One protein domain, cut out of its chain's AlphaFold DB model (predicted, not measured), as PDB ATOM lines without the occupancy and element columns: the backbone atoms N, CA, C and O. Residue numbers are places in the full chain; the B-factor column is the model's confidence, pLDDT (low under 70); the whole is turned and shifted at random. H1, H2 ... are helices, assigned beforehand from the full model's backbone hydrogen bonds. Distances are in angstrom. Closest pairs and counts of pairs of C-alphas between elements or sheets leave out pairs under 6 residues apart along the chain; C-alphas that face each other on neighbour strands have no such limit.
ATOM      1  N   GLU A   8     -76.671 136.466 -73.899       61.75
ATOM      2  CA  GLU A   8     -76.439 137.796 -73.343       61.75
ATOM      3  C   GLU A   8     -75.171 137.846 -72.474       61.75
ATOM      4  O   GLU A   8     -74.335 138.733 -72.645       61.75
ATOM      5  N   ASP A   9     -74.976 136.846 -71.609       64.38
ATOM      6  CA  ASP A   9     -73.811 136.739 -70.715       64.38
ATOM      7  C   ASP A   9     -72.513 136.460 -71.485       64.38
ATOM      8  O   ASP A   9     -71.417 136.799 -71.039       64.38
ATOM      9  N   ALA A  10     -72.637 135.864 -72.673       66.94
ATOM     10  CA  ALA A  10     -71.535 135.620 -73.595       66.94
ATOM     11  C   ALA A  10     -71.303 136.785 -74.583       66.94
ATOM     12  O   ALA A  10     -70.463 136.671 -75.477       66.94
ATOM     13  N   GLY A  11     -72.022 137.905 -74.422       77.31
ATOM     14  CA  GLY A  11     -71.866 139.106 -75.242       77.31
ATOM     15  C   GLY A  11     -72.483 139.011 -76.641       77.31
ATOM     16  O   GLY A  11     -72.142 139.819 -77.506       77.31
ATOM     17  N   TYR A  12     -73.376 138.049 -76.885       82.56
ATOM     18  CA  TYR A  12     -74.116 137.934 -78.140       82.56
ATOM     19  C   TYR A  12     -75.434 138.708 -78.072       82.56
ATOM     20  O   TYR A  12     -76.114 138.744 -77.048       82.56
ATOM     21  N   ILE A  13     -75.817 139.298 -79.203       87.81
ATOM     22  CA  ILE A  13     -77.114 139.951 -79.400       87.81
ATOM     23  C   ILE A  13     -77.902 139.216 -80.480       87.81
ATOM     24  O   ILE A  13     -77.324 138.558 -81.348       87.81
ATOM     25  N   MET A  14     -79.227 139.345 -80.451       88.12
ATOM     26  CA  MET A  14     -80.076 138.756 -81.481       88.12
ATOM     27  C   MET A  14     -79.899 139.493 -82.810       88.12
ATOM     28  O   MET A  14     -79.880 140.725 -82.861       88.12
ATOM     29  N   TYR A  15     -79.821 138.729 -83.901       89.88
ATOM     30  CA  TYR A  15     -79.681 139.277 -85.253       89.88
ATOM     31  C   TYR A  15     -80.811 140.257 -85.604       89.88
ATOM     32  O   TYR A  15     -80.545 141.335 -86.126       89.88
ATOM     33  N   ALA A  16     -82.060 139.914 -85.274       90.56
ATOM     34  CA  ALA A  16     -83.219 140.761 -85.561       90.56
ATOM     35  C   ALA A  16     -83.118 142.128 -84.866       90.56
ATOM     36  O   ALA A  16     -83.210 143.157 -85.532       90.56
ATOM     37  N   ASP A  17     -82.818 142.140 -83.564       92.75
ATOM     38  CA  ASP A  17     -82.671 143.379 -82.792       92.75
ATOM     39  C   ASP A  17     -81.538 144.257 -83.333       92.75
ATOM     40  O   ASP A  17     -81.655 145.481 -83.387       92.75
ATOM     41  N   MET A  18     -80.426 143.639 -83.740       94.81
ATOM     42  CA  MET A  18     -79.313 144.345 -84.369       94.81
ATOM     43  C   MET A  18     -79.739 144.992 -85.693       94.81
ATOM     44  O   MET A  18     -79.451 146.167 -85.913       94.81
ATOM     45  N   ILE A  19     -80.435 144.256 -86.563       95.94
ATOM     46  CA  ILE A  19     -80.909 144.773 -87.852       95.94
ATOM     47  C   ILE A  19     -81.915 145.908 -87.663       95.94
ATOM     48  O   ILE A  19     -81.825 146.917 -88.365       95.94
ATOM     49  N   ASP A  20     -82.836 145.786 -86.711       95.81
ATOM     50  CA  ASP A  20     -83.824 146.829 -86.433       95.81
ATOM     51  C   ASP A  20     -83.157 148.123 -85.951       95.81
ATOM     52  O   ASP A  20     -83.494 149.205 -86.438       95.81
ATOM     53  N   ARG A  21     -82.143 148.022 -85.079       96.62
ATOM     54  CA  ARG A  21     -81.326 149.178 -84.665       96.62
ATOM     55  C   ARG A  21     -80.596 149.802 -85.853       96.62
ATOM     56  O   ARG A  21     -80.705 151.005 -86.066       96.62
ATOM     57  N   LEU A  22     -79.933 148.995 -86.686       97.75
ATOM     58  CA  LEU A  22     -79.216 149.489 -87.869       97.75
ATOM     59  C   LEU A  22     -80.145 150.195 -88.866       97.75
ATOM     60  O   LEU A  22     -79.772 151.209 -89.450       97.75
ATOM     61  N   ARG A  23     -81.369 149.696 -89.057       97.12
ATOM     62  CA  ARG A  23     -82.366 150.342 -89.923       97.12
ATOM     63  C   ARG A  23     -82.862 151.668 -89.351       97.12
ATOM     64  O   ARG A  23     -83.089 152.599 -90.120       97.12
ATOM     65  N   ALA A  24     -83.034 151.751 -88.032       97.56
ATOM     66  CA  ALA A  24     -83.425 152.985 -87.357       97.56
ATOM     67  C   ALA A  24     -82.320 154.053 -87.426       97.56
ATOM     68  O   ALA A  24     -82.618 155.219 -87.685       97.56
ATOM     69  N   ASP A  25     -81.060 153.646 -87.257       98.12
ATOM     70  CA  ASP A  25     -79.901 154.545 -87.264       98.12
ATOM     71  C   ASP A  25     -79.512 155.001 -88.683       98.12
ATOM     72  O   ASP A  25     -79.041 156.125 -88.875       98.12
ATOM     73  N   PHE A  26     -79.749 154.163 -89.700       98.00
ATOM     74  CA  PHE A  26     -79.389 154.428 -91.098       98.00
ATOM     75  C   PHE A  26     -80.593 154.334 -92.057       98.00
ATOM     76  O   PHE A  26     -80.578 153.534 -92.996       98.00
ATOM     77  N   PRO A  27     -81.629 155.185 -91.903       97.38
ATOM     78  CA  PRO A  27     -82.894 155.045 -92.632       97.38
ATOM     79  C   PRO A  27     -82.789 155.304 -94.145       97.38
ATOM     80  O   PRO A  27     -83.681 154.930 -94.903       97.38
ATOM     81  N   SER A  28     -81.718 155.955 -94.610       97.69
ATOM     82  CA  SER A  28     -81.455 156.187 -96.036       97.69
ATOM     83  C   SER A  28     -80.738 155.022 -96.723       97.69
ATOM     84  O   SER A  28     -80.640 155.007 -97.953       97.69
ATOM     85  N   VAL A  29     -80.225 154.051 -95.959       98.00
ATOM     86  CA  VAL A  29     -79.516 152.888 -96.493       98.00
ATOM     87  C   VAL A  29     -80.531 151.780 -96.786       98.00
ATOM     88  O   VAL A  29     -81.276 151.373 -95.895       98.00
ATOM     89  N   PRO A  30     -80.579 151.244 -98.019       97.44
ATOM     90  CA  PRO A  30     -81.472 150.136 -98.339       97.44
ATOM     91  C   PRO A  30     -81.187 148.895 -97.484       97.44
ATOM     92  O   PRO A  30     -80.027 148.539 -97.277       97.44
ATOM     93  N   ALA A  31     -82.237 148.177 -97.073       93.75
ATOM     94  CA  ALA A  31     -82.117 146.992 -96.217       93.75
ATOM     95  C   ALA A  31     -81.143 145.935 -96.772       93.75
ATOM     96  O   ALA A  31     -80.286 145.455 -96.038       93.75
ATOM     97  N   TRP A  32     -81.191 145.665 -98.082       96.38
ATOM     98  CA  TRP A  32     -80.283 144.710 -98.730       96.38
ATOM     99  C   TRP A  32     -78.804 145.080 -98.556       96.38
ATOM    100  O   TRP A  32     -77.943 144.203 -98.528       96.38
ATOM    101  N   ARG A  33     -78.487 146.378 -98.445       98.00
ATOM    102  CA  ARG A  33     -77.112 146.848 -98.256       98.00
ATOM    103  C   ARG A  33     -76.660 146.659 -96.812       98.00
ATOM    104  O   ARG A  33     -75.496 146.330 -96.604       98.00
ATOM    105  N   ILE A  34     -77.565 146.830 -95.849       97.31
ATOM    106  CA  ILE A  34     -77.310 146.524 -94.434       97.31
ATOM    107  C   ILE A  34     -76.998 145.033 -94.286       97.31
ATOM    108  O   ILE A  34     -75.947 144.698 -93.752       97.31
ATOM    109  N   ASP A  35     -77.838 144.154 -94.842       95.50
ATOM    110  CA  ASP A  35     -77.630 142.699 -94.776       95.50
ATOM    111  C   ASP A  35     -76.274 142.293 -95.387       95.50
ATOM    112  O   ASP A  35     -75.533 141.480 -94.829       95.50
ATOM    113  N   GLN A  36     -75.906 142.914 -96.513       96.94
ATOM    114  CA  GLN A  36     -74.638 142.651 -97.195       96.94
ATOM    115  C   GLN A  36     -73.417 143.094 -96.371       96.94
ATOM    116  O   GLN A  36     -72.413 142.386 -96.345       96.94
ATOM    117  N   ILE A  37     -73.493 144.245 -95.691       97.44
ATOM    118  CA  ILE A  37     -72.425 144.728 -94.801       97.44
ATOM    119  C   ILE A  37     -72.308 143.821 -93.577       97.44
ATOM    120  O   ILE A  37     -71.212 143.383 -93.254       97.44
ATOM    121  N   VAL A  38     -73.428 143.497 -92.932       95.56
ATOM    122  CA  VAL A  38     -73.447 142.640 -91.740       95.56
ATOM    123  C   VAL A  38     -72.844 141.266 -92.032       95.56
ATOM    124  O   VAL A  38     -72.045 140.774 -91.241       95.56
ATOM    125  N   THR A  39     -73.172 140.675 -93.182       93.88
ATOM    126  CA  THR A  39     -72.583 139.398 -93.615       93.88
ATOM    127  C   THR A  39     -71.066 139.519 -93.795       93.88
ATOM    128  O   THR A  39     -70.318 138.695 -93.282       93.88
ATOM    129  N   ALA A  40     -70.595 140.579 -94.461       95.62
ATOM    130  CA  ALA A  40     -69.163 140.796 -94.664       95.62
ATOM    131  C   ALA A  40     -68.401 141.009 -93.341       95.62
ATOM    132  O   ALA A  40     -67.316 140.461 -93.166       95.62
ATOM    133  N   GLU A  41     -68.974 141.765 -92.402       96.25
ATOM    134  CA  GLU A  41     -68.392 141.987 -91.072       96.25
ATOM    135  C   GLU A  41     -68.346 140.696 -90.251       96.25
ATOM    136  O   GLU A  41     -67.328 140.382 -89.632       96.25
ATOM    137  N   HIS A  42     -69.425 139.909 -90.283       92.31
ATOM    138  CA  HIS A  42     -69.458 138.595 -89.650       92.31
ATOM    139  C   HIS A  42     -68.326 137.707 -90.174       92.31
ATOM    140  O   HIS A  42     -67.579 137.127 -89.384       92.31
ATOM    141  N   ASP A  43     -68.161 137.627 -91.492       93.94
ATOM    142  CA  ASP A  43     -67.138 136.786 -92.107       93.94
ATOM    143  C   ASP A  43     -65.725 137.296 -91.802       93.94
ATOM    144  O   ASP A  43     -64.839 136.497 -91.502       93.94
ATOM    145  N   ALA A  44     -65.519 138.617 -91.786       95.44
ATOM    146  CA  ALA A  44     -64.245 139.227 -91.416       95.44
ATOM    147  C   ALA A  44     -63.843 138.920 -89.961       95.44
ATOM    148  O   ALA A  44     -62.670 138.675 -89.684       95.44
ATOM    149  N   ILE A  45     -64.806 138.901 -89.033       91.94
ATOM    150  CA  ILE A  45     -64.565 138.637 -87.606       91.94
ATOM    151  C   ILE A  45     -64.417 137.138 -87.323       91.94
ATOM    152  O   ILE A  45     -63.597 136.728 -86.498       91.94
ATOM    153  N   THR A  46     -65.234 136.305 -87.965       91.38
ATOM    154  CA  THR A  46     -65.289 134.861 -87.687       91.38
ATOM    155  C   THR A  46     -64.359 134.039 -88.567       91.38
ATOM    156  O   THR A  46     -64.112 132.875 -88.254       91.38
ATOM    157  N   GLY A  47     -63.853 134.608 -89.662       93.81
ATOM    158  CA  GLY A  47     -63.136 133.868 -90.698       93.81
ATOM    159  C   GLY A  47     -64.022 132.857 -91.430       93.81
ATOM    160  O   GLY A  47     -63.508 131.859 -91.930       93.81
ATOM    161  N   GLY A  48     -65.345 133.058 -91.430       89.50
ATOM    162  CA  GLY A  48     -66.324 132.113 -91.976       89.50
ATOM    163  C   GLY A  48     -66.562 130.872 -91.105       89.50
ATOM    164  O   GLY A  48     -67.208 129.921 -91.543       89.50
ATOM    165  N   ILE A  49     -66.045 130.849 -89.871       90.06
ATOM    166  CA  ILE A  49     -66.228 129.723 -88.950       90.06
ATOM    167  C   ILE A  49     -67.626 129.783 -88.326       90.06
ATOM    168  O   ILE A  49     -67.961 130.722 -87.600       90.06
ATOM    169  N   LEU A  50     -68.420 128.732 -88.544       87.19
ATOM    170  CA  LEU A  50     -69.757 128.575 -87.971       87.19
ATOM    171  C   LEU A  50     -69.671 128.270 -86.465       87.19
ATOM    172  O   LEU A  50     -69.302 127.166 -86.070       87.19
ATOM    173  N   ARG A  51     -70.000 129.250 -85.613       85.56
ATOM    174  CA  ARG A  51     -69.978 129.095 -84.140       85.56
ATOM    175  C   ARG A  51     -71.325 128.709 -83.539       85.56
ATOM    176  O   ARG A  51     -71.367 127.982 -82.554       85.56
ATOM    177  N   ILE A  52     -72.409 129.228 -84.107       84.75
ATOM    178  CA  ILE A  52     -73.783 128.965 -83.676       84.75
ATOM    179  C   ILE A  52     -74.576 128.619 -84.929       84.75
ATOM    180  O   ILE A  52     -74.573 129.380 -85.893       84.75
ATOM    181  N   VAL A  53     -75.240 127.469 -84.911       87.19
ATOM    182  CA  VAL A  53     -76.073 126.974 -86.009       87.19
ATOM    183  C   VAL A  53     -77.330 126.317 -85.438       87.19
ATOM    184  O   VAL A  53     -77.303 125.867 -84.288       87.19
ATOM    185  N   PRO A  54     -78.430 126.239 -86.208       90.44
ATOM    186  CA  PRO A  54     -79.553 125.376 -85.860       90.44
ATOM    187  C   PRO A  54     -79.091 123.927 -85.668       90.44
ATOM    188  O   PRO A  54     -78.210 123.456 -86.391       90.44
ATOM    189  N   ALA A  55     -79.696 123.211 -84.720       89.81
ATOM    190  CA  ALA A  55     -79.325 121.825 -84.419       89.81
ATOM    191  C   ALA A  55     -79.520 120.894 -85.633       89.81
ATOM    192  O   ALA A  55     -78.792 119.923 -85.817       89.81
ATOM    193  N   GLU A  56     -80.465 121.225 -86.512       95.62
ATOM    194  CA  GLU A  56     -80.768 120.493 -87.740       95.62
ATOM    195  C   GLU A  56     -79.595 120.482 -88.731       95.62
ATOM    196  O   GLU A  56     -79.483 119.550 -89.529       95.62
ATOM    197  N   VAL A  57     -78.695 121.473 -88.665       95.62
ATOM    198  CA  VAL A  57     -77.493 121.523 -89.512       95.62
ATOM    199  C   VAL A  57     -76.590 120.321 -89.245       95.62
ATOM    200  O   VAL A  57     -76.075 119.734 -90.193       95.62
ATOM    201  N   GLU A  58     -76.439 119.909 -87.982       95.88
ATOM    202  CA  GLU A  58     -75.652 118.725 -87.616       95.88
ATOM    203  C   GLU A  58     -76.246 117.456 -88.237       95.88
ATOM    204  O   GLU A  58     -75.533 116.666 -88.855       95.88
ATOM    205  N   SER A  59     -77.568 117.293 -88.129       96.44
ATOM    206  CA  SER A  59     -78.270 116.121 -88.666       96.44
ATOM    207  C   SER A  59     -78.170 116.046 -90.192       96.44
ATOM    208  O   SER A  59     -77.855 114.988 -90.736       96.44
ATOM    209  N   GLY A  60     -78.376 117.168 -90.889       97.00
ATOM    210  CA  GLY A  60     -78.237 117.230 -92.346       97.00
ATOM    211  C   GLY A  60     -76.803 116.969 -92.816       97.00
ATOM    212  O   GLY A  60     -76.594 116.236 -93.782       97.00
ATOM    213  N   ALA A  61     -75.803 117.507 -92.109       96.69
ATOM    214  CA  ALA A  61     -74.398 117.249 -92.415       96.69
ATOM    215  C   ALA A  61     -74.037 115.764 -92.233       96.69
ATOM    216  O   ALA A  61     -73.388 115.182 -93.102       96.69
ATOM    217  N   ALA A  62     -74.496 115.135 -91.147       97.06
ATOM    218  CA  ALA A  62     -74.274 113.712 -90.898       97.06
ATOM    219  C   ALA A  62     -74.886 112.827 -91.997       97.06
ATOM    220  O   ALA A  62     -74.244 111.882 -92.451       97.06
ATOM    221  N   GLU A  63     -76.092 113.153 -92.471       97.31
ATOM    222  CA  GLU A  63     -76.741 112.436 -93.572       97.31
ATOM    223  C   GLU A  63     -75.946 112.544 -94.881       97.31
ATOM    224  O   GLU A  63     -75.746 111.546 -95.575       97.31
ATOM    225  N   MET A  64     -75.461 113.742 -95.222       96.38
ATOM    226  CA  MET A  64     -74.652 113.948 -96.427       96.38
ATOM    227  C   MET A  64     -73.334 113.174 -96.364       96.38
ATOM    228  O   MET A  64     -72.989 112.478 -97.317       96.38
ATOM    229  N   LEU A  65     -72.640 113.230 -95.226       96.50
ATOM    230  CA  LEU A  65     -71.391 112.499 -95.018       96.50
ATOM    231  C   LEU A  65     -71.595 110.979 -95.065       96.50
ATOM    232  O   LEU A  65     -70.767 110.278 -95.635       96.50
ATOM    233  N   ALA A  66     -72.699 110.460 -94.515       94.81
ATOM    234  CA  ALA A  66     -73.021 109.035 -94.592       94.81
ATOM    235  C   ALA A  66     -73.193 108.567 -96.046       94.81
ATOM    236  O   ALA A  66     -72.634 107.541 -96.423       94.81
ATOM    237  N   ARG A  67     -73.882 109.356 -96.885       92.31
ATOM    238  CA  ARG A  67     -74.038 109.072 -98.324       92.31
ATOM    239  C   ARG A  67     -72.711 109.096 -99.085       92.31
ATOM    240  O   ARG A  67     -72.554 108.361-100.051       92.31
ATOM    241  N   GLU A  68     -71.775 109.959 -98.694       91.00
ATOM    242  CA  GLU A  68     -70.435 110.017 -99.295       91.00
ATOM    243  C   GLU A  68     -69.527 108.873 -98.826       91.00
ATOM    244  O   GLU A  68     -68.674 108.412 -99.584       91.00
ATOM    245  N   ALA A  69     -69.706 108.420 -97.583       88.94
ATOM    246  CA  ALA A  69     -68.939 107.333 -96.984       88.94
ATOM    247  C   ALA A  69     -69.401 105.941 -97.439       88.94
ATOM    248  O   ALA A  69     -68.630 104.985 -97.327       88.94
ATOM    249  N   GLU A  70     -70.629 105.808 -97.946       81.44
ATOM    250  CA  GLU A  70     -71.073 104.582 -98.601       81.44
ATOM    251  C   GLU A  70     -70.211 104.342 -99.852       81.44
ATOM    252  O   GLU A  70     -70.228 105.151-100.788       81.44
TER     253      GLU A  70
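AT A GLANCE: This is residues 8 to 70 of the 85 residues of an uncharacterized protein of Microbacterium foliorum (UniProt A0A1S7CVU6). An open V of two helices, H1 and H2, joined by a tight link, with a third helix, H3, held away from it at the end of an arm, residues 49 to 70, that sticks out and makes much of the length. Residues 8 to 14 stick out too, as a tail before H1. The printed part has 63 residues with three named helices in the order H1, H2, H3 and no named strand; the class is all helix. The whole is only just extended, close to loose, with a radius of gyration of the C-alphas of 16.3 A and spans of 53 by 29 by 20 A.

HOW THE PARTS SIT: H1, residues 15 to 25, touches H2, residues 31 to 46, with residues 31 to 35 of H2 alone. Their closest C-alphas are those of Arg 23 and Ala 31, 7.1 A apart. They run opposite ways at a steep tilt of 56 degrees. H3, residues 55 to 69, is apart from both H1 and H2. In H1 and H2 every O i to N i+4 pair is within hydrogen-bond range; in H3, 10 of 11 are.

IN THESE COORDINATES: H1 begins at C-alpha 15, (-79.681, 139.277, -85.253), and is 15.4 A long from first to last C-alpha. H2, the longest helix by residues, spans 22.4 A, from C-alpha 31 at (-82.117, 146.992, -96.217). H3 spans 21.8 A and ends at C-alpha 69, (-68.939, 107.333, -96.984).

THE WHOLE: The C-alphas of Ser 28 and Glu 70 are the two farthest apart, 52.7 A. The printed part has no cut. The link from H2 to H3 is short, with 8 residues, and no link is long. The mean pLDDT of the printed part is 92.0, and residues 8 to 10 are under 70.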